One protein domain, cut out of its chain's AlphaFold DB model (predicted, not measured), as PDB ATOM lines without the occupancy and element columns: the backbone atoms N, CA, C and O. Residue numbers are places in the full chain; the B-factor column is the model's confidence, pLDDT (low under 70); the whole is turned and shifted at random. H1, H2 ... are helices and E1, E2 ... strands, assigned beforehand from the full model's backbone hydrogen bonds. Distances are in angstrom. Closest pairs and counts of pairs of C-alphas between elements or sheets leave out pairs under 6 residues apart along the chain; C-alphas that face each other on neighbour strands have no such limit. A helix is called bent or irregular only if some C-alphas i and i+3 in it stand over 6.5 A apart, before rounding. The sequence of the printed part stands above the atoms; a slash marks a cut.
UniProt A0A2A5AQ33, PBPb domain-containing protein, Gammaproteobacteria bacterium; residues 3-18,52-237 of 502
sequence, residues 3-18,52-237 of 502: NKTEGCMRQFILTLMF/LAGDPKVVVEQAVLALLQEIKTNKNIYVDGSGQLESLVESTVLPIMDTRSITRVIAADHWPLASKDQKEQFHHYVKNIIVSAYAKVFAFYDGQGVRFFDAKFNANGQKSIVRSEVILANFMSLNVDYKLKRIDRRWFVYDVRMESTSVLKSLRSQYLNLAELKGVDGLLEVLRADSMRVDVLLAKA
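What this domain is: This is residues 3 to 18 and 52 to 237 of the 502 residues of the protein "PBPb domain-containing protein" of Gammaproteobacteria bacterium (UniProt A0A2A5AQ33). A strongly twisted sheet of four strands makes one side of the model, with helix H2 packed over one of its faces; beside its edge strand E4 sits a group of crossing helices built round the long H6, with H3, H4 and the two arms of H8 packed on it. H3 folds back from H2 to reach H6, H7 runs from the sheet's E4 edge to H8a, and H1, whose onward chain is cut away, is close to H6 and H7. The printed part has 202 residues, with six named helices, then four strands, then two helices; the sheet, in the order E1 E2 E3 E4, is antiparallel throughout. The class is mixed, helices and strands, and the whole is compact and rounded, with a radius of gyration of the C-alphas of 17.2 A and spans of 46 by 44 by 35 A.

Where its parts are: The sheet holds E1, residues 145 to 148, E2, residues 159 to 167 and 26.3 A long, E3, residues 173 to 183 and 31.4 A, and E4, residues 186 to 194 and 23.6 A. E3 begins at C-alpha 173, (126.068, 190.827, 177.077), and E4 bends by 53 degrees at residue 190. H1, residues 3 to 18, begins at C-alpha 3, (148.731, 173.775, 190.917), is 21.1 A long and has a kink of 30 degrees near residue 10. H2 is residues 56 to 73, 26.0 A long; H3 is residues 84 to 92, H4 residues 99 to 107 and H5 residues 110 to 113. H6, residues 116 to 138, is 33.4 A long, and H7, residues 199 to 211, is 18.6 A. H8, residues 215 to 237, was assigned as one helix by its hydrogen bonds but is bent, with C-alphas 226 and 229 7.1 A apart; its arms are H8a, residues 215 to 226, and H8b, residues 229 to 237, which ends at C-alpha 237, (132.605, 163.559, 160.070).

How they stand to each other: The strands form a meander, each the antiparallel neighbour of the one before, and each successive two are a hairpin. N 147 and O 165 are 2.9 A apart between E1 and E2, N 164 and O 176 2.8 A between E2 and E3, and N 179 and O 191 2.8 A between E3 and E4. H2 is on the sheet, making two layers, a sheet with a helix on one face; its closest C-alphas to E2 are those of Lys 57 and Val 162, 5.7 A apart. H4 and H7 only graze the sheet, with residues 99 to 105 and 199 to 201. H2 and H3 are a helical hairpin and touch at Ala 63 and Thr 92, C-alphas 6.0 A apart. H3 touches H6 at a steep tilt of 66 degrees, closest at the C-alphas of Glu 86 and Ala 135, 5.6 A. H4 touches H6 about perpendicular, at 77 degrees, with the C-alphas of Thr 103 and His 123 closest, 5.8 A. H6 and H8a touch at a shallow tilt of 34 degrees, only just short of steep, closest at the C-alphas of Tyr 125 and Arg 224, 5.7 A. H5 touches H8a, with the C-alphas of His 110 and Val 216 closest, 5.4 A. Every O i to N i+4 pair is within hydrogen-bond range in H3, H4, H6, H8a and H8b; H1 has 10 of 12, H2 13 of 14 and H7 8 of 9, and H5 is too short for such a pair.

The domain as a whole: The two C-alphas farthest apart, those of Ser 115 and Asn 170, are 51.0 A apart. Residues 19 to 51 are not printed, and C-alphas 18 and 52 are 35.8 A apart across this cut. Of the links that are printed whole, none is long. The mean pLDDT of the printed part is 78.0, but that of H1 is 34; other residues under 70 include 75 to 82 and 168 to 173.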
ATOM      1  N   ASN A   3     150.183 174.053 190.973       27.89
ATOM      2  CA  ASN A   3     148.731 173.775 190.917       27.89
ATOM      3  C   ASN A   3     147.821 175.014 190.757       27.89
ATOM      4  O   ASN A   3     146.607 174.862 190.660       27.89
ATOM      5  N   LYS A   4     148.357 176.246 190.753       27.41
ATOM      6  CA  LYS A   4     147.527 177.471 190.677       27.41
ATOM      7  C   LYS A   4     147.207 177.916 189.242       27.41
ATOM      8  O   LYS A   4     146.175 178.546 189.025       27.41
ATOM      9  N   THR A   5     148.050 177.581 188.267       30.62
ATOM     10  CA  THR A   5     147.955 178.132 186.902       30.62
ATOM     11  C   THR A   5     147.135 177.245 185.959       30.62
ATOM     12  O   THR A   5     146.349 177.775 185.176       30.62
ATOM     13  N   GLU A   6     147.208 175.912 186.101       32.94
ATOM     14  CA  GLU A   6     146.279 174.972 185.439       32.94
ATOM     15  C   GLU A   6     144.836 175.184 185.911       32.94
ATOM     16  O   GLU A   6     143.899 175.166 185.111       32.94
ATOM     17  N   GLY A   7     144.673 175.493 187.204       29.09
ATOM     18  CA  GLY A   7     143.401 175.887 187.793       29.09
ATOM     19  C   GLY A   7     142.799 177.101 187.095       29.09
ATOM     20  O   GLY A   7     141.636 177.058 186.745       29.09
ATOM     21  N   CYS A   8     143.574 178.144 186.791       30.39
ATOM     22  CA  CYS A   8     143.044 179.429 186.322       30.39
ATOM     23  C   CYS A   8     142.398 179.401 184.922       30.39
ATOM     24  O   CYS A   8     141.483 180.172 184.656       30.39
ATOM     25  N   MET A   9     142.841 178.523 184.021       38.06
ATOM     26  CA  MET A   9     142.325 178.445 182.646       38.06
ATOM     27  C   MET A   9     141.256 177.370 182.475       38.06
ATOM     28  O   MET A   9     140.289 177.588 181.745       38.06
ATOM     29  N   ARG A  10     141.369 176.260 183.221       37.34
ATOM     30  CA  ARG A  10     140.227 175.376 183.461       37.34
ATOM     31  C   ARG A  10     139.113 176.196 184.102       37.34
ATOM     32  O   ARG A  10     138.009 176.135 183.596       37.34
ATOM     33  N   GLN A  11     139.428 177.054 185.079       35.50
ATOM     34  CA  GLN A  11     138.510 178.040 185.650       35.50
ATOM     35  C   GLN A  11     138.063 179.073 184.615       35.50
ATOM     36  O   GLN A  11     136.925 179.453 184.673       35.50
ATOM     37  N   PHE A  12     138.865 179.531 183.652       39.56
ATOM     38  CA  PHE A  12     138.400 180.508 182.650       39.56
ATOM     39  C   PHE A  12     137.393 179.904 181.656       39.56
ATOM     40  O   PHE A  12     136.347 180.493 181.406       39.56
ATOM     41  N   ILE A  13     137.669 178.701 181.141       38.94
ATOM     42  CA  ILE A  13     136.752 177.954 180.265       38.94
ATOM     43  C   ILE A  13     135.541 177.460 181.064       38.94
ATOM     44  O   ILE A  13     134.421 177.575 180.583       38.94
ATOM     45  N   LEU A  14     135.737 176.982 182.299       35.88
ATOM     46  CA  LEU A  14     134.652 176.623 183.215       35.88
ATOM     47  C   LEU A  14     133.854 177.843 183.648       35.88
ATOM     48  O   LEU A  14     132.663 177.690 183.782       35.88
ATOM     49  N   THR A  15     134.446 179.023 183.838       33.66
ATOM     50  CA  THR A  15     133.743 180.269 184.180       33.66
ATOM     51  C   THR A  15     132.958 180.748 182.976       33.66
ATOM     52  O   THR A  15     131.807 181.093 183.151       33.66
ATOM     53  N   LEU A  16     133.499 180.689 181.754       37.81
ATOM     54  CA  LEU A  16     132.745 180.997 180.534       37.81
ATOM     55  C   LEU A  16     131.598 179.990 180.309       37.81
ATOM     56  O   LEU A  16     130.482 180.396 180.004       37.81
ATOM     57  N   MET A  17     131.836 178.693 180.536       36.47
ATOM     58  CA  MET A  17     130.801 177.651 180.495       36.47
ATOM     59  C   MET A  17     129.790 177.782 181.642       36.47
ATOM     60  O   MET A  17     128.607 177.580 181.411       36.47
ATOM     61  N   PHE A  18     130.212 178.152 182.856       34.38
ATOM     62  CA  PHE A  18     129.334 178.391 184.007       34.38
ATOM     63  C   PHE A  18     128.504 179.647 183.796       34.38
ATOM     64  O   PHE A  18     127.334 179.613 184.126       34.38
ATOM     65  N   LEU A  52     135.829 187.764 149.156       43.50
ATOM     66  CA  LEU A  52     136.686 187.978 150.342       43.50
ATOM     67  C   LEU A  52     137.707 189.115 150.181       43.50
ATOM     68  O   LEU A  52     138.734 189.116 150.854       43.50
ATOM     69  N   ALA A  53     137.401 190.118 149.351       50.66
ATOM     70  CA  ALA A  53     138.066 191.432 149.338       50.66
ATOM     71  C   ALA A  53     137.231 192.504 150.085       50.66
ATOM     72  O   ALA A  53     137.132 193.646 149.641       50.66
ATOM     73  N   GLY A  54     136.559 192.110 151.174       69.94
ATOM     74  CA  GLY A  54     135.506 192.888 151.842       69.94
ATOM     75  C   GLY A  54     135.941 193.673 153.083       69.94
ATOM     76  O   GLY A  54     137.062 193.546 153.568       69.94
ATOM     77  N   ASP A  55     135.023 194.495 153.595       88.50
ATOM     78  CA  ASP A  55     135.085 195.149 154.909       88.50
ATOM     79  C   ASP A  55     135.381 194.111 156.019       88.50
ATOM     80  O   ASP A  55     134.750 193.049 156.037       88.50
ATOM     81  N   PRO A  56     136.324 194.365 156.951       93.19
ATOM     82  CA  PRO A  56     136.627 193.434 158.041       93.19
ATOM     83  C   PRO A  56     135.408 193.065 158.898       93.19
ATOM     84  O   PRO A  56     135.370 191.944 159.399       93.19
ATOM     85  N   LYS A  57     134.419 193.957 159.059       94.44
ATOM     86  CA  LYS A  57     133.160 193.646 159.749       94.44
ATOM     87  C   LYS A  57     132.409 192.545 159.012       94.44
ATOM     88  O   LYS A  57     132.099 191.527 159.616       94.44
ATOM     89  N   VAL A  58     132.207 192.723 157.705       92.00
ATOM     90  CA  VAL A  58     131.487 191.773 156.844       92.00
ATOM     91  C   VAL A  58     132.145 190.395 156.876       92.00
ATOM     92  O   VAL A  58     131.446 189.394 156.993       92.00
ATOM     93  N   VAL A  59     133.482 190.335 156.850       90.50
ATOM     94  CA  VAL A  59     134.232 189.068 156.923       90.50
ATOM     95  C   VAL A  59     133.914 188.283 158.199       90.50
ATOM     96  O   VAL A  59     133.702 187.075 158.136       90.50
ATOM     97  N   VAL A  60     133.885 188.949 159.357       91.19
ATOM     98  CA  VAL A  60     133.581 188.284 160.634       91.19
ATOM     99  C   VAL A  60     132.093 187.966 160.738       91.19
ATOM    100  O   VAL A  60     131.728 186.846 161.084       91.19
ATOM    101  N   GLU A  61     131.246 188.946 160.442       91.25
ATOM    102  CA  GLU A  61     129.797 188.853 160.581       91.25
ATOM    103  C   GLU A  61     129.230 187.711 159.738       91.25
ATOM    104  O   GLU A  61     128.505 186.872 160.263       91.25
ATOM    105  N   GLN A  62     129.631 187.596 158.469       88.25
ATOM    106  CA  GLN A  62     129.173 186.510 157.602       88.25
ATOM    107  C   GLN A  62     129.600 185.135 158.116       88.25
ATOM    108  O   GLN A  62     128.780 184.223 158.148       88.25
ATOM    109  N   ALA A  63     130.858 184.980 158.538       86.94
ATOM    110  CA  ALA A  63     131.355 183.698 159.029       86.94
ATOM    111  C   ALA A  63     130.633 183.264 160.314       86.94
ATOM    112  O   ALA A  63     130.218 182.112 160.431       86.94
ATOM    113  N   VAL A  64     130.445 184.191 161.261       86.94
ATOM    114  CA  VAL A  64     129.752 183.906 162.522       86.94
ATOM    115  C   VAL A  64     128.271 183.635 162.278       86.94
ATOM    116  O   VAL A  64     127.761 182.632 162.763       86.94
ATOM    117  N   LEU A  65     127.572 184.477 161.516       87.25
ATOM    118  CA  LEU A  65     126.142 184.289 161.264       87.25
ATOM    119  C   LEU A  65     125.858 183.016 160.463       87.25
ATOM    120  O   LEU A  65     124.904 182.317 160.789       87.25
ATOM    121  N   ALA A  66     126.694 182.673 159.477       85.06
ATOM    122  CA  ALA A  66     126.563 181.417 158.740       85.06
ATOM    123  C   ALA A  66     126.711 180.204 159.669       85.06
ATOM    124  O   ALA A  66     125.879 179.301 159.636       85.06
ATOM    125  N   LEU A  67     127.722 180.215 160.545       85.25
ATOM    126  CA  LEU A  67     127.940 179.165 161.538       85.25
ATOM    127  C   LEU A  67     126.752 179.028 162.502       85.25
ATOM    128  O   LEU A  67     126.256 177.926 162.719       85.25
ATOM    129  N   LEU A  68     126.279 180.140 163.071       83.75
ATOM    130  CA  LEU A  68     125.165 180.130 164.021       83.75
ATOM    131  C   LEU A  68     123.850 179.696 163.370       83.75
ATOM    132  O   LEU A  68     123.091 178.935 163.968       83.75
ATOM    133  N   GLN A  69     123.588 180.153 162.145       83.19
ATOM    134  CA  GLN A  69     122.404 179.761 161.389       83.19
ATOM    135  C   GLN A  69     122.414 178.261 161.089       83.19
ATOM    136  O   GLN A  69     121.394 177.601 161.265       83.19
ATOM    137  N   GLU A  70     123.564 177.721 160.697       83.25
ATOM    138  CA  GLU A  70     123.732 176.296 160.429       83.25
ATOM    139  C   GLU A  70     123.502 175.459 161.700       83.25
ATOM    140  O   GLU A  70     122.713 174.513 161.686       83.25
ATOM    141  N   ILE A  71     124.076 175.868 162.842       76.81
ATOM    142  CA  ILE A  71     123.818 175.213 164.137       76.81
ATOM    143  C   ILE A  71     122.332 175.283 164.504       76.81
ATOM    144  O   ILE A  71     121.767 174.292 164.964       76.81
ATOM    145  N   LYS A  72     121.680 176.430 164.285       76.62
ATOM    146  CA  LYS A  72     120.260 176.631 164.594       76.62
ATOM    147  C   LYS A  72     119.348 175.749 163.741       76.62
ATOM    148  O   LYS A  72     118.413 175.164 164.281       76.62
ATOM    149  N   THR A  73     119.598 175.670 162.437       75.81
ATOM    150  CA  THR A  73     118.787 174.881 161.500       75.81
ATOM    151  C   THR A  73     118.993 173.382 161.710       75.81
ATOM    152  O   THR A  73     118.036 172.622 161.636       75.81
ATOM    153  N   ASN A  74     120.216 172.963 162.038       71.56
ATOM    154  CA  ASN A  74     120.610 171.559 162.075       71.56
ATOM    155  C   ASN A  74     121.031 171.086 163.479       71.56
ATOM    156  O   ASN A  74     121.930 170.253 163.601       71.56
ATOM    157  N   LYS A  75     120.383 171.572 164.555       64.44
ATOM    158  CA  LYS A  75     120.750 171.258 165.961       64.44
ATOM    159  C   LYS A  75     120.967 169.754 166.213       64.44
ATOM    160  O   LYS A  75     121.916 169.373 166.892       64.44
ATOM    161  N   ASN A  76     120.149 168.893 165.601       57.69
ATOM    162  CA  ASN A  76     120.207 167.432 165.765       57.69
ATOM    163  C   ASN A  76     121.405 166.760 165.061       57.69
ATOM    164  O   ASN A  76     121.663 165.577 165.282       57.69
ATOM    165  N   ILE A  77     122.134 167.484 164.203       62.16
ATOM    166  CA  ILE A  77     123.336 166.997 163.510       62.16
ATOM    167  C   ILE A  77     124.575 167.112 164.411       62.16
ATOM    168  O   ILE A  77     125.478 166.276 164.323       62.16
ATOM    169  N   TYR A  78     124.607 168.093 165.317       63.66
ATOM    170  CA  TYR A  78     125.753 168.395 166.183       63.66
ATOM    171  C   TYR A  78     125.710 167.618 167.502       63.66
ATOM    172  O   TYR A  78     125.812 168.179 168.589       63.66
ATOM    173  N   VAL A  79     125.573 166.295 167.396       56.12
ATOM    174  CA  VAL A  79     125.658 165.383 168.545       56.12
ATOM    175  C   VAL A  79     127.114 165.257 168.999       56.12
ATOM    176  O   VAL A  79     128.017 165.133 168.160       56.12
ATOM    177  N   ASP A  80     127.344 165.244 170.316       53.72
ATOM    178  CA  ASP A  80     128.682 165.070 170.892       53.72
ATOM    179  C   ASP A  80     129.372 163.807 170.339       53.72
ATOM    180  O   ASP A  80     128.773 162.747 170.149       53.72
ATOM    181  N   GLY A  81     130.656 163.942 170.013       58.00
ATOM    182  CA  GLY A  81     131.480 162.862 169.468       58.00
ATOM    183  C   GLY A  81     131.234 162.488 167.996       58.00
ATOM    184  O   GLY A  81     131.915 161.585 167.499       58.00
ATOM    185  N   SER A  82     130.313 163.156 167.285       62.53
ATOM    186  CA  SER A  82     130.046 162.924 165.849       62.53
ATOM    187  C   SER A  82     131.078 163.553 164.904       62.53
ATOM    188  O   SER A  82     131.175 163.148 163.744       62.53
ATOM    189  N   GLY A  83     131.818 164.555 165.388       76.12
ATOM    190  CA  GLY A  83     132.768 165.342 164.604       76.12
ATOM    191  C   GLY A  83     132.147 166.366 163.657       76.12
ATOM    192  O   GLY A  83     132.872 167.110 162.999       76.12
ATOM    193  N   GLN A  84     130.816 166.415 163.558       82.00
ATOM    194  CA  GLN A  84     130.120 167.324 162.644       82.00
ATOM    195  C   GLN A  84     130.302 168.787 163.054       82.00
ATOM    196  O   GLN A  84     130.425 169.649 162.188       82.00
ATOM    197  N   LEU A  85     130.360 169.068 164.360       80.75
ATOM    198  CA  LEU A  85     130.561 170.428 164.854       80.75
ATOM    199  C   LEU A  85     132.000 170.890 164.611       80.75
ATOM    200  O   LEU A  85     132.218 172.007 164.156       80.75
ATOM    201  N   GLU A  86     132.978 170.011 164.833       85.94
ATOM    202  CA  GLU A  86     134.377 170.259 164.493       85.94
ATOM    203  C   GLU A  86     134.557 170.512 162.994       85.94
ATOM    204  O   GLU A  86     135.244 171.457 162.625       85.94
ATOM    205  N   SER A  87     133.904 169.727 162.132       88.44
ATOM    206  CA  SER A  87     133.952 169.908 160.674       88.44
ATOM    207  C   SER A  87     133.289 171.216 160.227       88.44
ATOM    208  O   SER A  87     133.814 171.935 159.370       88.44
ATOM    209  N   LEU A  88     132.168 171.586 160.849       88.50
ATOM    210  CA  LEU A  88     131.519 172.862 160.577       88.50
ATOM    211  C   LEU A  88     132.416 174.037 160.988       88.50
ATOM    212  O   LEU A  88     132.631 174.957 160.204       88.50
ATOM    213  N   VAL A  89     132.994 173.993 162.187       87.56
ATOM    214  CA  VAL A  89     133.952 175.004 162.657       87.56
ATOM    215  C   VAL A  89     135.185 175.054 161.750       87.56
ATOM    216  O   VAL A  89     135.640 176.140 161.394       87.56
ATOM    217  N   GLU A  90     135.714 173.904 161.333       89.94
ATOM    218  CA  GLU A  90     136.859 173.814 160.426       89.94
ATOM    219  C   GLU A  90     136.585 174.524 159.093       89.94
ATOM    220  O   GLU A  90     137.418 175.294 158.616       89.94
ATOM    221  N   SER A  91     135.406 174.304 158.513       88.50
ATOM    222  CA  SER A  91     135.021 174.848 157.205       88.50
ATOM    223  C   SER A  91     134.535 176.301 157.237       88.50
ATOM    224  O   SER A  91     134.604 176.974 156.212       88.50
ATOM    225  N   THR A  92     134.085 176.812 158.387       86.19
ATOM    226  CA  THR A  92     133.532 178.178 158.516       86.19
ATOM    227  C   THR A  92     134.479 179.151 159.213       86.19
ATOM    228  O   THR A  92     134.648 180.283 158.758       86.19
ATOM    229  N   VAL A  93     135.142 178.724 160.292       86.75
ATOM    230  CA  VAL A  93     135.978 179.590 161.135       86.75
ATOM    231  C   VAL A  93     137.404 179.672 160.601       86.75
ATOM    232  O   VAL A  93     137.947 180.767 160.469       86.75
ATOM    233  N   LEU A  94     138.036 178.546 160.255       87.81
ATOM    234  CA  LEU A  94     139.443 178.567 159.833       87.81
ATOM    235  C   LEU A  94     139.730 179.397 158.571       87.81
ATOM    236  O   LEU A  94     140.781 180.041 158.556       87.81
ATOM    237  N   PRO A  95     138.864 179.447 157.534       92.06
ATOM    238  CA  PRO A  95     139.149 180.227 156.327       92.06
ATOM    239  C   PRO A  95     139.331 181.727 156.570       92.06
ATOM    240  O   PRO A  95     139.997 182.396 155.777       92.06
ATOM    241  N   ILE A  96     138.757 182.261 157.654       90.81
ATOM    242  CA  ILE A  96     138.904 183.668 158.038       90.81
ATOM    243  C   ILE A  96     140.032 183.896 159.050       90.81
ATOM    244  O   ILE A  96     140.280 185.038 159.430       90.81
ATOM    245  N   MET A  97     140.731 182.852 159.501       91.44
ATOM    246  CA  MET A  97     141.808 182.959 160.485       91.44
ATOM    247  C   MET A  97     143.195 182.951 159.837       91.44
ATOM    248  O   MET A  97     143.485 182.159 158.945       91.44
ATOM    249  N   ASP A  98     144.116 183.765 160.359       93.31
ATOM    250  CA  ASP A  98     145.543 183.619 160.064       93.31
ATOM    251  C   ASP A  98     146.171 182.588 161.005       93.31
ATOM    252  O   ASP A  98     146.911 182.901 161.948       93.31
ATOM    253  N   THR A  99     145.872 181.328 160.711       90.31
ATOM    254  CA  THR A  99     146.382 180.162 161.433       90.31
ATOM    255  C   THR A  99     147.908 180.116 161.441       90.31
ATOM    256  O   THR A  99     148.498 179.706 162.439       90.31
ATOM    257  N   ARG A 100     148.588 180.598 160.391       90.81
ATOM    258  CA  ARG A 100     150.060 180.624 160.330       90.81
ATOM    259  C   ARG A 100     150.645 181.576 161.363       90.81
ATOM    260  O   ARG A 100     151.590 181.218 162.061       90.81
ATOM    261  N   SER A 101     150.101 182.783 161.486       91.19
ATOM    262  CA  SER A 101     150.577 183.736 162.496       91.19
ATOM    263  C   SER A 101     150.218 183.304 163.908       91.19
ATOM    264  O   SER A 101     151.055 183.437 164.797       91.19
ATOM    265  N   ILE A 102     149.026 182.739 164.110       91.19
ATOM    266  CA  ILE A 102     148.624 182.157 165.396       91.19
ATOM    267  C   ILE A 102     149.601 181.050 165.811       91.19
ATOM    268  O   ILE A 102     150.141 181.093 166.916       91.19
ATOM    269  N   THR A 103     149.914 180.131 164.893       93.12
ATOM    270  CA  THR A 103     150.879 179.042 165.114       93.12
ATOM    271  C   THR A 103     152.240 179.587 165.539       93.12
ATOM    272  O   THR A 103     152.791 179.141 166.540       93.12
ATOM    273  N   ARG A 104     152.766 180.605 164.842       92.75
ATOM    274  CA  ARG A 104     154.046 181.246 165.205       92.75
ATOM    275  C   ARG A 104     154.022 181.863 166.598       92.75
ATOM    276  O   ARG A 104     155.012 181.784 167.317       92.75
ATOM    277  N   VAL A 105     152.912 182.494 166.981       90.81
ATOM    278  CA  VAL A 105     152.784 183.112 168.307       90.81
ATOM    279  C   VAL A 105     152.747 182.052 169.404       90.81
ATOM    280  O   VAL A 105     153.392 182.260 170.431       90.81
ATOM    281  N   ILE A 106     152.051 180.932 169.191       88.19
ATOM    282  CA  ILE A 106     151.998 179.813 170.145       88.19
ATOM    283  C   ILE A 106     153.364 179.123 170.248       88.19
ATOM    284  O   ILE A 106     153.858 178.930 171.353       88.19
ATOM    285  N   ALA A 107     154.002 178.827 169.112       90.19
ATOM    286  CA  ALA A 107     155.314 178.181 169.066       90.19
ATOM    287  C   ALA A 107     156.446 179.065 169.620       90.19
ATOM    288  O   ALA A 107     157.445 178.551 170.121       90.19
ATOM    289  N   ALA A 108     156.280 180.391 169.589       89.81
ATOM    290  CA  ALA A 108     157.196 181.343 170.210       89.81
ATOM    291  C   ALA A 108     158.658 181.128 169.775       89.81
ATOM    292  O   ALA A 108     158.936 181.002 168.582       89.81
ATOM    293  N   ASP A 109     159.577 181.070 170.738       88.94
ATOM    294  CA  ASP A 109     161.016 180.927 170.509       88.94
ATOM    295  C   ASP A 109     161.387 179.537 169.958       88.94
ATOM    296  O   ASP A 109     162.458 179.365 169.380       88.94
ATOM    297  N   HIS A 110     160.469 178.563 170.020       89.50
ATOM    298  CA  HIS A 110     160.625 177.251 169.385       89.50
ATOM    299  C   HIS A 110     160.382 177.300 167.869       89.50
ATOM    300  O   HIS A 110     160.901 176.462 167.134       89.50
ATOM    301  N   TRP A 111     159.628 178.288 167.365       93.38
ATOM    302  CA  TRP A 111     159.337 178.417 165.932       93.38
ATOM    303  C   TRP A 111     160.587 178.560 165.045       93.38
ATOM    304  O   TRP A 111     160.678 177.842 164.047       93.38
ATOM    305  N   PRO A 112     161.544 179.469 165.325       93.81
ATOM    306  CA  PRO A 112     162.744 179.581 164.497       93.81
ATOM    307  C   PRO A 112     163.608 178.314 164.534       93.81
ATOM    308  O   PRO A 112     164.194 177.978 163.507       93.81
ATOM    309  N   LEU A 113     163.629 177.599 165.663       91.94
ATOM    310  CA  LEU A 113     164.421 176.381 165.875       91.94
ATOM    311  C   LEU A 113     163.834 175.140 165.186       91.94
ATOM    312  O   LEU A 113     164.552 174.181 164.925       91.94
ATOM    313  N   ALA A 114     162.537 175.156 164.885       93.62
ATOM    314  CA  ALA A 114     161.841 174.027 164.294       93.62
ATOM    315  C   ALA A 114     162.244 173.770 162.831       93.62
ATOM    316  O   ALA A 114     162.331 174.695 162.005       93.62
ATOM    317  N   SER A 115     162.404 172.491 162.489       96.44
ATOM    318  CA  SER A 115     162.555 172.012 161.115       96.44
ATOM    319  C   SER A 115     161.303 172.304 160.279       96.44
ATOM    320  O   SER A 115     160.253 172.701 160.792       96.44
ATOM    321  N   LYS A 116     161.394 172.115 158.958       95.81
ATOM    322  CA  LYS A 116     160.241 172.290 158.061       95.81
ATOM    323  C   LYS A 116     159.082 171.359 158.444       95.81
ATOM    324  O   LYS A 116     157.947 171.818 158.511       95.81
ATOM    325  N   ASP A 117     159.384 170.103 158.763       94.81
ATOM    326  CA  ASP A 117     158.374 169.106 159.134       94.81
ATOM    327  C   ASP A 117     157.758 169.422 160.500       94.81
ATOM    328  O   ASP A 117     156.542 169.366 160.661       94.81
ATOM    329  N   GLN A 118     158.572 169.855 161.467       94.56
ATOM    330  CA  GLN A 118     158.086 170.300 162.776       94.56
ATOM    331  C   GLN A 118     157.174 171.533 162.651       94.56
ATOM    332  O   GLN A 118     156.163 171.628 163.340       94.56
ATOM    333  N   LYS A 119     157.477 172.467 161.738       95.06
ATOM    334  CA  LYS A 119     156.614 173.628 161.449       95.06
ATOM    335  C   LYS A 119     155.259 173.227 160.870       95.06
ATOM    336  O   LYS A 119     154.259 173.851 161.225       95.06
ATOM    337  N   GLU A 120     155.217 172.200 160.026       95.31
ATOM    338  CA  GLU A 120     153.958 171.662 159.500       95.31
ATOM    339  C   GLU A 120     153.152 170.958 160.598       95.31
ATOM    340  O   GLU A 120     151.954 171.192 160.739       95.31
ATOM    341  N   GLN A 121     153.820 170.185 161.462       93.56
ATOM    342  CA  GLN A 121     153.181 169.561 162.623       93.56
ATOM    343  C   GLN A 121     152.598 170.603 163.586       93.56
ATOM    344  O   GLN A 121     151.446 170.478 163.997       93.56
ATOM    345  N   PHE A 122     153.340 171.676 163.888       93.81
ATOM    346  CA  PHE A 122     152.817 172.800 164.667       93.81
ATOM    347  C   PHE A 122     151.547 173.371 164.045       93.81
ATOM    348  O   PHE A 122     150.578 173.634 164.757       93.81
ATOM    349  N   HIS A 123     151.551 173.568 162.727       93.56
ATOM    350  CA  HIS A 123     150.409 174.123 162.019       93.56
ATOM    351  C   HIS A 123     149.175 173.223 162.135       93.56
ATOM    352  O   HIS A 123     148.098 173.706 162.486       93.56
ATOM    353  N   HIS A 124     149.354 171.919 161.910       93.31
ATOM    354  CA  HIS A 124     148.304 170.909 162.045       93.31
ATOM    355  C   HIS A 124     147.721 170.870 163.465       93.31
ATOM    356  O   HIS A 124     146.511 171.012 163.649       93.31
ATOM    357  N   TYR A 125     148.568 170.763 164.491       89.69
ATOM    358  CA  TYR A 125     148.101 170.644 165.875       89.69
ATOM    359  C   TYR A 125     147.412 171.916 166.374       89.69
ATOM    360  O   TYR A 125     146.340 171.846 166.977       89.69
ATOM    361  N   VAL A 126     147.968 173.093 166.068       88.50
ATOM    362  CA  VAL A 126     147.359 174.375 166.451       88.50
ATOM    363  C   VAL A 126     146.009 174.575 165.770       88.50
ATOM    364  O   VAL A 126     145.063 175.020 166.422       88.50
ATOM    365  N   LYS A 127     145.885 174.218 164.487       91.44
ATOM    366  CA  LYS A 127     144.604 174.249 163.769       91.44
ATOM    367  C   LYS A 127     143.544 173.424 164.507       91.44
ATOM    368  O   LYS A 127     142.446 173.916 164.756       91.44
ATOM    369  N   ASN A 128     143.886 172.209 164.909       85.62
ATOM    370  CA  ASN A 128     142.970 171.320 165.619       85.62
ATOM    371  C   ASN A 128     142.606 171.832 167.019       85.62
ATOM    372  O   ASN A 128     141.446 171.751 167.418       85.62
ATOM    373  N   ILE A 129     143.553 172.417 167.754       82.50
ATOM    374  CA  ILE A 129     143.277 173.041 169.058       82.50
ATOM    375  C   ILE A 129     142.274 174.192 168.910       82.50
ATOM    376  O   ILE A 129     141.329 174.286 169.694       82.50
ATOM    377  N   ILE A 130     142.440 175.029 167.880       82.62
ATOM    378  CA  ILE A 130     141.489 176.094 167.540       82.62
ATOM    379  C   ILE A 130     140.105 175.489 167.284       82.62
ATOM    380  O   ILE A 130     139.144 175.882 167.942       82.62
ATOM    381  N   VAL A 131     140.005 174.493 166.397       84.94
ATOM    382  CA  VAL A 131     138.734 173.815 166.090       84.94
ATOM    383  C   VAL A 131     138.073 173.272 167.359       84.94
ATOM    384  O   VAL A 131     136.894 173.532 167.589       84.94
ATOM    385  N   SER A 132     138.829 172.597 168.233       77.19
ATOM    386  CA  SER A 132     138.308 172.066 169.499       77.19
ATOM    387  C   SER A 132     137.788 173.163 170.427       77.19
ATOM    388  O   SER A 132     136.729 173.010 171.036       77.19
ATOM    389  N   ALA A 133     138.527 174.266 170.559       70.75
ATOM    390  CA  ALA A 133     138.151 175.370 171.433       70.75
ATOM    391  C   ALA A 133     136.840 176.023 170.977       70.75
ATOM    392  O   ALA A 133     135.950 176.243 171.797       70.75
ATOM    393  N   TYR A 134     136.691 176.269 169.674       73.06
ATOM    394  CA  TYR A 134     135.471 176.850 169.117       73.06
ATOM    395  C   TYR A 134     134.296 175.868 169.147       73.06
ATOM    396  O   TYR A 134     133.218 176.253 169.590       73.06
ATOM    397  N   ALA A 135     134.495 174.597 168.778       72.31
ATOM    398  CA  ALA A 135     133.440 173.582 168.847       72.31
ATOM    399  C   ALA A 135     132.857 173.463 170.266       72.31
ATOM    400  O   ALA A 135     131.641 173.433 170.433       72.31
ATOM    401  N   LYS A 136     133.701 173.507 171.306       67.25
ATOM    402  CA  LYS A 136     133.248 173.504 172.708       67.25
ATOM    403  C   LYS A 136     132.391 174.712 173.072       67.25
ATOM    404  O   LYS A 136     131.458 174.552 173.843       67.25
ATOM    405  N   VAL A 137     132.705 175.904 172.562       65.62
ATOM    406  CA  VAL A 137     131.897 177.111 172.814       65.62
ATOM    407  C   VAL A 137     130.550 177.002 172.101       65.62
ATOM    408  O   VAL A 137     129.508 177.219 172.713       65.62
ATOM    409  N   PHE A 138     130.564 176.607 170.828       71.06
ATOM    410  CA  PHE A 138     129.356 176.514 170.010       71.06
ATOM    411  C   PHE A 138     128.440 175.343 170.385       71.06
ATOM    412  O   PHE A 138     127.253 175.401 170.089       71.06
ATOM    413  N   ALA A 139     128.938 174.334 171.104       65.44
ATOM    414  CA  ALA A 139     128.104 173.273 171.671       65.44
ATOM    415  C   ALA A 139     127.058 173.788 172.683       65.44
ATOM    416  O   ALA A 139     126.057 173.118 172.913       65.44
ATOM    417  N   PHE A 140     127.270 174.972 173.272       61.41
ATOM    418  CA  PHE A 140     126.322 175.629 174.184       61.41
ATOM    419  C   PHE A 140     125.479 176.714 173.498       61.41
ATOM    420  O   PHE A 140     124.741 177.445 174.165       61.41
ATOM    421  N   TYR A 141     125.600 176.859 172.177       65.69
ATOM    422  CA  TYR A 141     124.747 177.770 171.430       65.69
ATOM    423  C   TYR A 141     123.321 177.225 171.387       65.69
ATOM    424  O   TYR A 141     123.078 176.130 170.884       65.69
ATOM    425  N   ASP A 142     122.371 178.019 171.869       63.19
ATOM    426  CA  ASP A 142     120.957 177.639 171.908       63.19
ATOM    427  C   ASP A 142     120.050 178.629 171.162       63.19
ATOM    428  O   ASP A 142     118.850 178.407 171.018       63.19
ATOM    429  N   GLY A 143     120.629 179.685 170.585       66.81
ATOM    430  CA  GLY A 143     119.883 180.708 169.848       66.81
ATOM    431  C   GLY A 143     120.194 182.140 170.274       66.81
ATOM    432  O   GLY A 143     119.438 183.043 169.926       66.81
ATOM    433  N   GLN A 144     121.281 182.357 171.019       73.31
ATOM    434  CA  GLN A 144     121.712 183.681 171.460       73.31
ATOM    435  C   GLN A 144     121.868 184.635 170.261       73.31
ATOM    436  O   GLN A 144     122.395 184.264 169.207       73.31
ATOM    437  N   GLY A 145     121.406 185.877 170.414       74.94
ATOM    438  CA  GLY A 145     121.579 186.917 169.400       74.94
ATOM    439  C   GLY A 145     123.011 187.451 169.385       74.94
ATOM    440  O   GLY A 145     123.671 187.485 170.422       74.94
ATOM    441  N   VAL A 146     123.496 187.902 168.227       85.44
ATOM    442  CA  VAL A 146     124.810 188.551 168.104       85.44
ATOM    443  C   VAL A 146     124.663 189.860 167.346       85.44
ATOM    444  O   VAL A 146     124.050 189.903 166.283       85.44
ATOM    445  N   ARG A 147     125.247 190.929 167.887       86.81
ATOM    446  CA  ARG A 147     125.245 192.265 167.286       86.81
ATOM    447  C   ARG A 147     126.668 192.702 166.970       86.81
ATOM    448  O   ARG A 147     127.507 192.728 167.864       86.81
ATOM    449  N   PHE A 148     126.933 193.079 165.720       91.88
ATOM    450  CA  PHE A 148     128.245 193.550 165.267       91.88
ATOM    451  C   PHE A 148     128.320 195.074 165.203       91.88
ATOM    452  O   PHE A 148     127.375 195.751 164.799       91.88
ATOM    453  N   PHE A 149     129.483 195.610 165.559       94.12
ATOM    454  CA  PHE A 149     129.795 197.033 165.492       94.12
ATOM    455  C   PHE A 149     130.750 197.342 164.345       94.12
ATOM    456  O   PHE A 149     131.393 196.453 163.783       94.12
ATOM    457  N   ASP A 150     130.870 198.628 164.034       95.38
ATOM    458  CA  ASP A 150     131.744 199.093 162.969       95.38
ATOM    459  C   ASP A 150     133.221 198.850 163.276       95.38
ATOM    460  O   ASP A 150     133.697 198.935 164.416       95.38
ATOM    461  N   ALA A 151     133.946 198.532 162.211       95.44
ATOM    462  CA  ALA A 151     135.350 198.202 162.260       95.44
ATOM    463  C   ALA A 151     136.209 199.416 162.643       95.44
ATOM    464  O   ALA A 151     136.126 200.485 162.037       95.44
ATOM    465  N   LYS A 152     137.102 199.230 163.617       96.19
ATOM    466  CA  LYS A 152     138.081 200.239 164.034       96.19
ATOM    467  C   LYS A 152     139.448 199.924 163.446       96.19
ATOM    468  O   LYS A 152     140.104 198.969 163.864       96.19
ATOM    469  N   PHE A 153     139.894 200.748 162.506       94.88
ATOM    470  CA  PHE A 153     141.177 200.583 161.827       94.88
ATOM    471  C   PHE A 153     142.329 201.214 162.609       94.88
ATOM    472  O   PHE A 153     142.166 202.201 163.324       94.88
ATOM    473  N   ASN A 154     143.524 200.650 162.452       94.75
ATOM    474  CA  ASN A 154     144.746 201.304 162.900       94.75
ATOM    475  C   ASN A 154     145.203 202.385 161.897       94.75
ATOM    476  O   ASN A 154     144.732 202.436 160.764       94.75
ATOM    477  N   ALA A 155     146.187 203.201 162.289       91.44
ATOM    478  CA  ALA A 155     146.645 204.361 161.512       91.44
ATOM    479  C   ALA A 155     147.067 204.054 160.060       91.44
ATOM    480  O   ALA A 155     146.875 204.884 159.182       91.44
ATOM    481  N   ASN A 156     147.627 202.869 159.792       90.00
ATOM    482  CA  ASN A 156     148.048 202.474 158.442       90.00
ATOM    483  C   ASN A 156     147.011 201.619 157.689       90.00
ATOM    484  O   ASN A 156     147.314 201.099 156.615       90.00
ATOM    485  N   GLY A 157     145.822 201.415 158.266       90.31
ATOM    486  CA  GLY A 157     144.728 200.648 157.668       90.31
ATOM    487  C   GLY A 157     145.022 199.161 157.429       90.31
ATOM    488  O   GLY A 157     144.275 198.507 156.704       90.31
ATOM    489  N   GLN A 158     146.102 198.601 157.989       91.44
ATOM    490  CA  GLN A 158     146.468 197.187 157.811       91.44
ATOM    491  C   GLN A 158     145.959 196.274 158.930       91.44
ATOM    492  O   GLN A 158     146.017 195.051 158.802       91.44
ATOM    493  N   LYS A 159     145.484 196.844 160.039       95.94
ATOM    494  CA  LYS A 159     144.871 196.118 161.153       95.94
ATOM    495  C   LYS A 159     143.523 196.735 161.481       95.94
ATOM    496  O   LYS A 159     143.350 197.946 161.374       95.94
ATOM    497  N   SER A 160     142.601 195.893 161.919       97.12
ATOM    498  CA  SER A 160     141.271 196.310 162.335       97.12
ATOM    499  C   SER A 160     140.837 195.557 163.587       97.12
ATOM    500  O   SER A 160     141.338 194.464 163.872       97.12
ATOM    501  N   ILE A 161     139.939 196.163 164.353       97.00
ATOM    502  CA  ILE A 161     139.201 195.517 165.431       97.00
ATOM    503  C   ILE A 161     137.722 195.604 165.081       97.00
ATOM    504  O   ILE A 161     137.189 196.701 164.923       97.00
ATOM    505  N   VAL A 162     137.075 194.451 164.985       97.06
ATOM    506  CA  VAL A 162     135.617 194.341 164.878       97.06
ATOM    507  C   VAL A 162     135.118 193.873 166.233       97.06
ATOM    508  O   VAL A 162     135.659 192.913 166.777       97.06
ATOM    509  N   ARG A 163     134.121 194.553 166.793       94.88
ATOM    510  CA  ARG A 163     133.491 194.156 168.056       94.88
ATOM    511  C   ARG A 163     132.152 193.495 167.771       94.88
ATOM    512  O   ARG A 163     131.424 193.958 166.894       94.88
ATOM    513  N   SER A 164     131.814 192.470 168.539       89.81
ATOM    514  CA  SER A 164     130.448 191.977 168.664       89.81
ATOM    515  C   SER A 164     130.013 191.894 170.119       89.81
ATOM    516  O   SER A 164     130.832 191.662 171.005       89.81
ATOM    517  N   GLU A 165     128.713 192.007 170.335       85.06
ATOM    518  CA  GLU A 165     128.047 191.668 171.588       85.06
ATOM    519  C   GLU A 165     127.188 190.424 171.372       85.06
ATOM    520  O   GLU A 165     126.328 190.407 170.490       85.06
ATOM    521  N   VAL A 166     127.430 189.386 172.172       80.19
ATOM    522  CA  VAL A 166     126.552 188.215 172.261       80.19
ATOM    523  C   VAL A 166     125.532 188.484 173.359       80.19
ATOM    524  O   VAL A 166     125.908 188.751 174.500       80.19
ATOM    525  N   ILE A 167     124.253 188.438 173.008       73.31
ATOM    526  CA  ILE A 167     123.135 188.697 173.913       73.31
ATOM    527  C   ILE A 167     122.841 187.406 174.672       73.31
ATOM    528  O   ILE A 167     122.413 186.410 174.084       73.31
ATOM    529  N   LEU A 168     123.104 187.423 175.974       59.28
ATOM    530  CA  LEU A 168     122.775 186.341 176.893       59.28
ATOM    531  C   LEU A 168     121.423 186.648 177.556       59.28
ATOM    532  O   LEU A 168     120.935 187.778 177.497       59.28
ATOM    533  N   ALA A 169     120.806 185.657 178.196       52.91
ATOM    534  CA  ALA A 169     119.593 185.913 178.972       52.91
ATOM    535  C   ALA A 169     119.880 186.833 180.187       52.91
ATOM    536  O   ALA A 169     121.033 187.043 180.583       52.91
ATOM    537  N   ASN A 170     118.825 187.426 180.758       46.84
ATOM    538  CA  ASN A 170     118.890 188.398 181.862       46.84
ATOM    539  C   ASN A 170     119.653 189.707 181.551       46.84
ATOM    540  O   ASN A 170     120.331 190.247 182.422       46.84
ATOM    541  N   PHE A 171     119.550 190.231 180.322       51.12
ATOM    542  CA  PHE A 171     120.164 191.506 179.891       51.12
ATOM    543  C   PHE A 171     121.698 191.573 179.995       51.12
ATOM    544  O   PHE A 171     122.287 192.650 179.880       51.12
ATOM    545  N   MET A 172     122.368 190.435 180.184       55.12
ATOM    546  CA  MET A 172     123.822 190.364 180.136       55.12
ATOM    547  C   MET A 172     124.294 190.284 178.683       55.12
ATOM    548  O   MET A 172     123.682 189.622 177.845       55.12
ATOM    549  N   SER A 173     125.410 190.941 178.379       68.50
ATOM    550  CA  SER A 173     126.068 190.827 177.077       68.50
ATOM    551  C   SER A 173     127.524 190.431 177.256       68.50
ATOM    552  O   SER A 173     128.186 190.868 178.197       68.50
ATOM    553  N   LEU A 174     128.004 189.573 176.359       73.12
ATOM    554  CA  LEU A 174     129.402 189.174 176.282       73.12
ATOM    555  C   LEU A 174     130.064 189.911 175.118       73.12
ATOM    556  O   LEU A 174     129.663 189.753 173.961       73.12
ATOM    557  N   ASN A 175     131.100 190.687 175.417       79.25
ATOM    558  CA  ASN A 175     131.867 191.423 174.424       79.25
ATOM    559  C   ASN A 175     132.962 190.551 173.813       79.25
ATOM    560  O   ASN A 175     133.823 190.012 174.519       79.25
ATOM    561  N   VAL A 176     132.981 190.497 172.481       86.50
ATOM    562  CA  VAL A 176     133.990 189.784 171.699       86.50
ATOM    563  C   VAL A 176     134.660 190.743 170.716       86.50
ATOM    564  O   VAL A 176     134.014 191.293 169.830       86.50
ATOM    565  N   ASP A 177     135.972 190.933 170.856       89.44
ATOM    566  CA  ASP A 177     136.788 191.723 169.932       89.44
ATOM    567  C   ASP A 177     137.594 190.802 169.013       89.44
ATOM    568  O   ASP A 177     138.513 190.103 169.451       89.44
ATOM    569  N   TYR A 178     137.317 190.863 167.717       94.31
ATOM    570  CA  TYR A 178     138.073 190.181 166.677       94.31
ATOM    571  C   TYR A 178     139.176 191.105 166.183       94.31
ATOM    572  O   TYR A 178     138.915 192.205 165.695       94.31
ATOM    573  N   LYS A 179     140.429 190.669 166.294       95.19
ATOM    574  CA  LYS A 179     141.574 191.413 165.771       95.19
ATOM    575  C   LYS A 179     141.937 190.871 164.406       95.19
ATOM    576  O   LYS A 179     142.384 189.731 164.281       95.19
ATOM    577  N   LEU A 180     141.807 191.720 163.399       96.56
ATOM    578  CA  LEU A 180     142.068 191.376 162.013       96.56
ATOM    579  C   LEU A 180     143.317 192.071 161.496       96.56
ATOM    580  O   LEU A 180     143.676 193.174 161.922       96.56
ATOM    581  N   LYS A 181     143.976 191.427 160.542       95.12
ATOM    582  CA  LYS A 181     145.019 192.040 159.730       95.12
ATOM    583  C   LYS A 181     144.805 191.728 158.263       95.12
ATOM    584  O   LYS A 181     144.235 190.695 157.922       95.12
ATOM    585  N   ARG A 182     145.280 192.627 157.413       92.31
ATOM    586  CA  ARG A 182     145.153 192.501 155.969       92.31
ATOM    587  C   ARG A 182     146.370 191.780 155.386       92.31
ATOM    588  O   ARG A 182     147.497 192.205 155.627       92.31
ATOM    589  N   ILE A 183     146.140 190.710 154.630       91.75
ATOM    590  CA  ILE A 183     147.144 189.943 153.876       91.75
ATOM    591  C   ILE A 183     146.613 189.804 152.452       91.75
ATOM    592  O   ILE A 183     145.471 189.391 152.276       91.75
ATOM    593  N   ASP A 184     147.401 190.197 151.450       86.75
ATOM    594  CA  ASP A 184     147.038 190.095 150.027       86.75
ATOM    595  C   ASP A 184     145.625 190.625 149.719       86.75
ATOM    596  O   ASP A 184     144.825 190.001 149.029       86.75
ATOM    597  N   ARG A 185     145.316 191.809 150.274       84.81
ATOM    598  CA  ARG A 185     144.020 192.516 150.174       84.81
ATOM    599  C   ARG A 185     142.822 191.825 150.846       84.81
ATOM    600  O   ARG A 185     141.710 192.326 150.725       84.81
ATOM    601  N   ARG A 186     143.039 190.757 151.616       90.56
ATOM    602  CA  ARG A 186     142.006 190.040 152.381       90.56
ATOM    603  C   ARG A 186     142.215 190.207 153.883       90.56
ATOM    604  O   ARG A 186     143.351 190.341 154.337       90.56
ATOM    605  N   TRP A 187     141.139 190.211 154.663       94.25
ATOM    606  CA  TRP A 187     141.219 190.299 156.124       94.25
ATOM    607  C   TRP A 187     141.233 188.921 156.764       94.25
ATOM    608  O   TRP A 187     140.444 188.057 156.398       94.25
ATOM    609  N   PHE A 188     142.104 188.757 157.755       94.88
ATOM    610  CA  PHE A 188     142.206 187.540 158.545       94.88
ATOM    611  C   PHE A 188     142.239 187.866 160.030       94.88
ATOM    612  O   PHE A 188     143.014 188.723 160.472       94.88
ATOM    613  N   VAL A 189     141.427 187.154 160.804       95.00
ATOM    614  CA  VAL A 189     141.437 187.171 162.264       95.00
ATOM    615  C   VAL A 189     142.718 186.501 162.748       95.00
ATOM    616  O   VAL A 189     143.003 185.359 162.406       95.00
ATOM    617  N   TYR A 190     143.513 187.204 163.548       93.12
ATOM    618  CA  TYR A 190     144.734 186.646 164.138       93.12
ATOM    619  C   TYR A 190     144.660 186.525 165.661       93.12
ATOM    620  O   TYR A 190     145.546 185.920 166.248       93.12
ATOM    621  N   ASP A 191     143.661 187.122 166.311       90.25
ATOM    622  CA  ASP A 191     143.423 187.027 167.755       90.25
ATOM    623  C   ASP A 191     141.956 187.379 168.038       90.25
ATOM    624  O   ASP A 191     141.369 188.212 167.343       90.25
ATOM    625  N   VAL A 192     141.382 186.767 169.069       86.94
ATOM    626  CA  VAL A 192     140.034 187.057 169.568       86.94
ATOM    627  C   VAL A 192     140.148 187.377 171.048       86.94
ATOM    628  O   VAL A 192     140.880 186.704 171.779       86.94
ATOM    629  N   ARG A 193     139.448 188.419 171.495       81.69
ATOM    630  CA  ARG A 193     139.364 188.771 172.911       81.69
ATOM    631  C   ARG A 193     137.941 188.651 173.404       81.69
ATOM    632  O   ARG A 193     137.043 189.163 172.756       81.69
ATOM    633  N   MET A 194     137.771 188.041 174.564       72.94
ATOM    634  CA  MET A 194     136.497 187.970 175.276       72.94
ATOM    635  C   MET A 194     136.672 188.685 176.611       72.94
ATOM    636  O   MET A 194     137.642 188.394 177.313       72.94
ATOM    637  N   GLU A 195     135.813 189.658 176.927       74.25
ATOM    638  CA  GLU A 195     135.913 190.468 178.157       74.25
ATOM    639  C   GLU A 195     137.343 190.988 178.411       74.25
ATOM    640  O   GLU A 195     137.931 190.839 179.479       74.25
ATOM    641  N   SER A 196     137.957 191.557 177.365       73.19
ATOM    642  CA  SER A 196     139.344 192.067 177.343       73.19
ATOM    643  C   SER A 196     140.471 191.022 177.397       73.19
ATOM    644  O   SER A 196     141.639 191.375 177.196       73.19
ATOM    645  N   THR A 197     140.162 189.737 177.571       74.25
ATOM    646  CA  THR A 197     141.154 188.655 177.648       74.25
ATOM    647  C   THR A 197     141.433 188.063 176.270       74.25
ATOM    648  O   THR A 197     140.522 187.609 175.589       74.25
ATOM    649  N   SER A 198     142.701 188.048 175.845       78.88
ATOM    650  CA  SER A 198     143.115 187.468 174.555       78.88
ATOM    651  C   SER A 198     143.216 185.949 174.624       78.88
ATOM    652  O   SER A 198     144.004 185.407 175.403       78.88
ATOM    653  N   VAL A 199     142.481 185.280 173.734       78.12
ATOM    654  CA  VAL A 199     142.526 183.826 173.556       78.12
ATOM    655  C   VAL A 199     143.918 183.394 173.107       78.12
ATOM    656  O   VAL A 199     144.489 182.473 173.687       78.12
ATOM    657  N   LEU A 200     144.515 184.096 172.136       82.88
ATOM    658  CA  LEU A 200     145.835 183.738 171.614       82.88
ATOM    659  C   LEU A 200     146.923 183.803 172.689       82.88
ATOM    660  O   LEU A 200     147.764 182.909 172.780       82.88
ATOM    661  N   LYS A 201     146.922 184.862 173.507       79.94
ATOM    662  CA  LYS A 201     147.893 185.000 174.599       79.94
ATOM    663  C   LYS A 201     147.712 183.904 175.645       79.94
ATOM    664  O   LYS A 201     148.710 183.367 176.108       79.94
ATOM    665  N   SER A 202     146.465 183.573 175.982       73.62
ATOM    666  CA  SER A 202     146.155 182.493 176.922       73.62
ATOM    667  C   SER A 202     146.678 181.146 176.414       73.62
ATOM    668  O   SER A 202     147.436 180.485 177.119       73.62
ATOM    669  N   LEU A 203     146.377 180.797 175.155       74.62
ATOM    670  CA  LEU A 203     146.861 179.568 174.514       74.62
ATOM    671  C   LEU A 203     148.392 179.512 174.455       74.62
ATOM    672  O   LEU A 203     148.989 178.489 174.767       74.62
ATOM    673  N   ARG A 204     149.060 180.617 174.105       81.62
ATOM    674  CA  ARG A 204     150.529 180.673 174.134       81.62
ATOM    675  C   ARG A 204     151.063 180.361 175.535       81.62
ATOM    676  O   ARG A 204     151.935 179.510 175.672       81.62
ATOM    677  N   SER A 205     150.555 181.039 176.564       79.94
ATOM    678  CA  SER A 205     151.005 180.822 177.944       79.94
ATOM    679  C   SER A 205     150.746 179.388 178.413       79.94
ATOM    680  O   SER A 205     151.597 178.812 179.081       79.94
ATOM    681  N   GLN A 206     149.612 178.793 178.030       72.50
ATOM    682  CA  GLN A 206     149.283 177.395 178.320       72.50
ATOM    683  C   GLN A 206     150.371 176.440 177.844       72.50
ATOM    684  O   GLN A 206     150.906 175.666 178.633       72.50
ATOM    685  N   TYR A 207     150.690 176.493 176.552       79.50
ATOM    686  CA  TYR A 207     151.562 175.499 175.943       79.50
ATOM    687  C   TYR A 207     153.034 175.729 176.266       79.50
ATOM    688  O   TYR A 207     153.767 174.763 176.459       79.50
ATOM    689  N   LEU A 208     153.467 176.986 176.405       75.06
ATOM    690  CA  LEU A 208     154.847 177.274 176.798       75.06
ATOM    691  C   LEU A 208     155.143 176.817 178.226       75.06
ATOM    692  O   LEU A 208     156.177 176.194 178.431       75.06
ATOM    693  N   ASN A 209     154.217 177.014 179.172       70.25
ATOM    694  CA  ASN A 209     154.390 176.545 180.553       70.25
ATOM    695  C   ASN A 209     154.530 175.012 180.649       70.25
ATOM    696  O   ASN A 209     155.155 174.506 181.577       70.25
ATOM    697  N   LEU A 210     153.940 174.267 179.709       62.31
ATOM    698  CA  LEU A 210     154.003 172.802 179.668       62.31
ATOM    699  C   LEU A 210     155.252 172.279 178.934       62.31
ATOM    700  O   LEU A 210     155.665 171.144 179.161       62.31
ATOM    701  N   ALA A 211     155.870 173.100 178.081       63.59
ATOM    702  CA  ALA A 211     156.991 172.716 177.224       63.59
ATOM    703  C   ALA A 211     158.387 173.003 177.813       63.59
ATOM    704  O   ALA A 211     159.386 172.599 177.212       63.59
ATOM    705  N   GLU A 212     158.474 173.653 178.981       61.75
ATOM    706  CA  GLU A 212     159.706 174.220 179.572       61.75
ATOM    707  C   GLU A 212     160.884 173.242 179.800       61.75
ATOM    708  O   GLU A 212     161.968 173.685 180.169       61.75
ATOM    709  N   LEU A 213     160.742 171.932 179.555       57.50
ATOM    710  CA  LEU A 213     161.793 170.939 179.832       57.50
ATOM    711  C   LEU A 213     162.322 170.155 178.617       57.50
ATOM    712  O   LEU A 213     163.302 169.428 178.769       57.50
ATOM    713  N   LYS A 214     161.718 170.265 177.423       74.56
ATOM    714  CA  LYS A 214     162.036 169.374 176.279       74.56
ATOM    715  C   LYS A 214     162.184 170.070 174.912       74.56
ATOM    716  O   LYS A 214     162.278 169.396 173.887       74.56
ATOM    717  N   GLY A 215     162.215 171.403 174.864       83.75
ATOM    718  CA  GLY A 215     162.411 172.155 173.617       83.75
ATOM    719  C   GLY A 215     161.304 171.926 172.575       83.75
ATOM    720  O   GLY A 215     160.142 171.715 172.924       83.75
ATOM    721  N   VAL A 216     161.658 171.985 171.282       88.19
ATOM    722  CA  VAL A 216     160.700 171.921 170.155       88.19
ATOM    723  C   VAL A 216     159.857 170.641 170.192       88.19
ATOM    724  O   VAL A 216     158.637 170.711 170.042       88.19
ATOM    725  N   ASP A 217     160.488 169.493 170.437       87.75
ATOM    726  CA  ASP A 217     159.807 168.194 170.454       87.75
ATOM    727  C   ASP A 217     158.847 168.064 171.639       87.75
ATOM    728  O   ASP A 217     157.745 167.543 171.485       87.75
ATOM    729  N   GLY A 218     159.212 168.610 172.803       86.25
ATOM    730  CA  GLY A 218     158.322 168.663 173.964       86.25
ATOM    731  C   GLY A 218     157.063 169.482 173.713       86.25
ATOM    732  O   GLY A 218     155.962 169.061 174.061       86.25
ATOM    733  N   LEU A 219     157.208 170.640 173.065       87.56
ATOM    734  CA  LEU A 219     156.058 171.464 172.707       87.56
ATOM    735  C   LEU A 219     155.148 170.749 171.695       87.56
ATOM    736  O   LEU A 219     153.927 170.793 171.834       87.56
ATOM    737  N   LEU A 220     155.727 170.068 170.701       88.56
ATOM    738  CA  LEU A 220     154.968 169.259 169.741       88.56
ATOM    739  C   LEU A 220     154.245 168.087 170.409       88.56
ATOM    740  O   LEU A 220     153.104 167.815 170.051       88.56
ATOM    741  N   GLU A 221     154.870 167.425 171.383       85.69
ATOM    742  CA  GLU A 221     154.269 166.331 172.155       85.69
ATOM    743  C   GLU A 221     152.990 166.795 172.873       85.69
ATOM    744  O   GLU A 221     151.939 166.166 172.732       85.69
ATOM    745  N   VAL A 222     153.047 167.939 173.564       81.81
ATOM    746  CA  VAL A 222     151.890 168.509 174.276       81.81
ATOM    747  C   VAL A 222     150.793 168.945 173.301       81.81
ATOM    748  O   VAL A 222     149.625 168.608 173.493       81.81
ATOM    749  N   LEU A 223     151.151 169.657 172.228       85.25
ATOM    750  CA  LEU A 223     150.179 170.102 171.223       85.25
ATOM    751  C   LEU A 223     149.497 168.918 170.530       85.25
ATOM    752  O   LEU A 223     148.288 168.956 170.306       85.25
ATOM    753  N   ARG A 224     150.255 167.856 170.229       86.50
ATOM    754  CA  ARG A 224     149.734 166.622 169.638       86.50
ATOM    755  C   ARG A 224     148.711 165.957 170.552       86.50
ATOM    756  O   ARG A 224     147.648 165.563 170.077       86.50
ATOM    757  N   ALA A 225     149.025 165.814 171.840       76.25
ATOM    758  CA  ALA A 225     148.131 165.177 172.803       76.25
ATOM    759  C   ALA A 225     146.764 165.883 172.853       76.25
ATOM    760  O   ALA A 225     145.723 165.227 172.777       76.25
ATOM    761  N   ASP A 226     146.771 167.216 172.868       73.44
ATOM    762  CA  ASP A 226     145.553 168.029 172.886       73.44
ATOM    763  C   ASP A 226     144.807 168.041 171.539       73.44
ATOM    764  O   ASP A 226     143.579 168.167 171.508       73.44
ATOM    765  N   SER A 227     145.514 167.889 170.413       80.06
ATOM    766  CA  SER A 227     144.912 167.934 169.076       80.06
ATOM    767  C   SER A 227     144.338 166.599 168.593       80.06
ATOM    768  O   SER A 227     143.451 166.596 167.738       80.06
ATOM    769  N   MET A 228     144.833 165.465 169.102       76.75
ATOM    770  CA  MET A 228     144.549 164.120 168.566       76.75
ATOM    771  C   MET A 228     143.055 163.777 168.502       76.75
ATOM    772  O   MET A 228     142.618 163.093 167.576       76.75
ATOM    773  N   ARG A 229     142.251 164.254 169.462       70.00
ATOM    774  CA  ARG A 229     140.800 164.005 169.464       70.00
ATOM    775  C   ARG A 229     140.127 164.585 168.217       70.00
ATOM    776  O   ARG A 229     139.212 163.958 167.694       70.00
ATOM    777  N   VAL A 230     140.573 165.743 167.733       72.69
ATOM    778  CA  VAL A 230     139.949 166.420 166.587       72.69
ATOM    779  C   VAL A 230     140.204 165.668 165.288       72.69
ATOM    780  O   VAL A 230     139.271 165.509 164.516       72.69
ATOM    781  N   ASP A 231     141.394 165.101 165.085       72.12
ATOM    782  CA  ASP A 231     141.685 164.287 163.892       72.12
ATOM    783  C   ASP A 231     140.727 163.094 163.761       72.12
ATOM    784  O   ASP A 231     140.178 162.825 162.691       72.12
ATOM    785  N   VAL A 232     140.458 162.410 164.877       71.81
ATOM    786  CA  VAL A 232     139.499 161.295 164.926       71.81
ATOM    787  C   VAL A 232     138.077 161.773 164.625       71.81
ATOM    788  O   VAL A 232     137.310 161.072 163.966       71.81
ATOM    789  N   LEU A 233     137.708 162.951 165.122       69.44
ATOM    790  CA  LEU A 233     136.381 163.525 164.925       69.44
ATOM    791  C   LEU A 233     136.168 163.983 163.478       69.44
ATOM    792  O   LEU A 233     135.155 163.631 162.882       69.44
ATOM    793  N   LEU A 234     137.140 164.664 162.873       76.19
ATOM    794  CA  LEU A 234     137.076 165.078 161.471       76.19
ATOM    795  C   LEU A 234     137.019 163.871 160.522       76.19
ATOM    796  O   LEU A 234     136.228 163.865 159.579       76.19
ATOM    797  N   ALA A 235     137.771 162.801 160.805       74.88
ATOM    798  CA  ALA A 235     137.687 161.558 160.037       74.88
ATOM    799  C   ALA A 235     136.276 160.940 160.080       74.88
ATOM    800  O   ALA A 235     135.718 160.596 159.036       74.88
ATOM    801  N   LYS A 236     135.663 160.872 161.271       69.00
ATOM    802  CA  LYS A 236     134.274 160.406 161.439       69.00
ATOM    803  C   LYS A 236     133.271 161.301 160.719       69.00
ATOM    804  O   LYS A 236     132.296 160.808 160.155       69.00
ATOM    805  N   ALA A 237     133.488 162.614 160.735       70.44
ATOM    806  CA  ALA A 237     132.605 163.559 160.070       70.44
ATOM    807  C   ALA A 237     132.593 163.353 158.549       70.44
ATOM    808  O   ALA A 237     131.523 163.335 157.937       70.44
TER     809      ALA A 237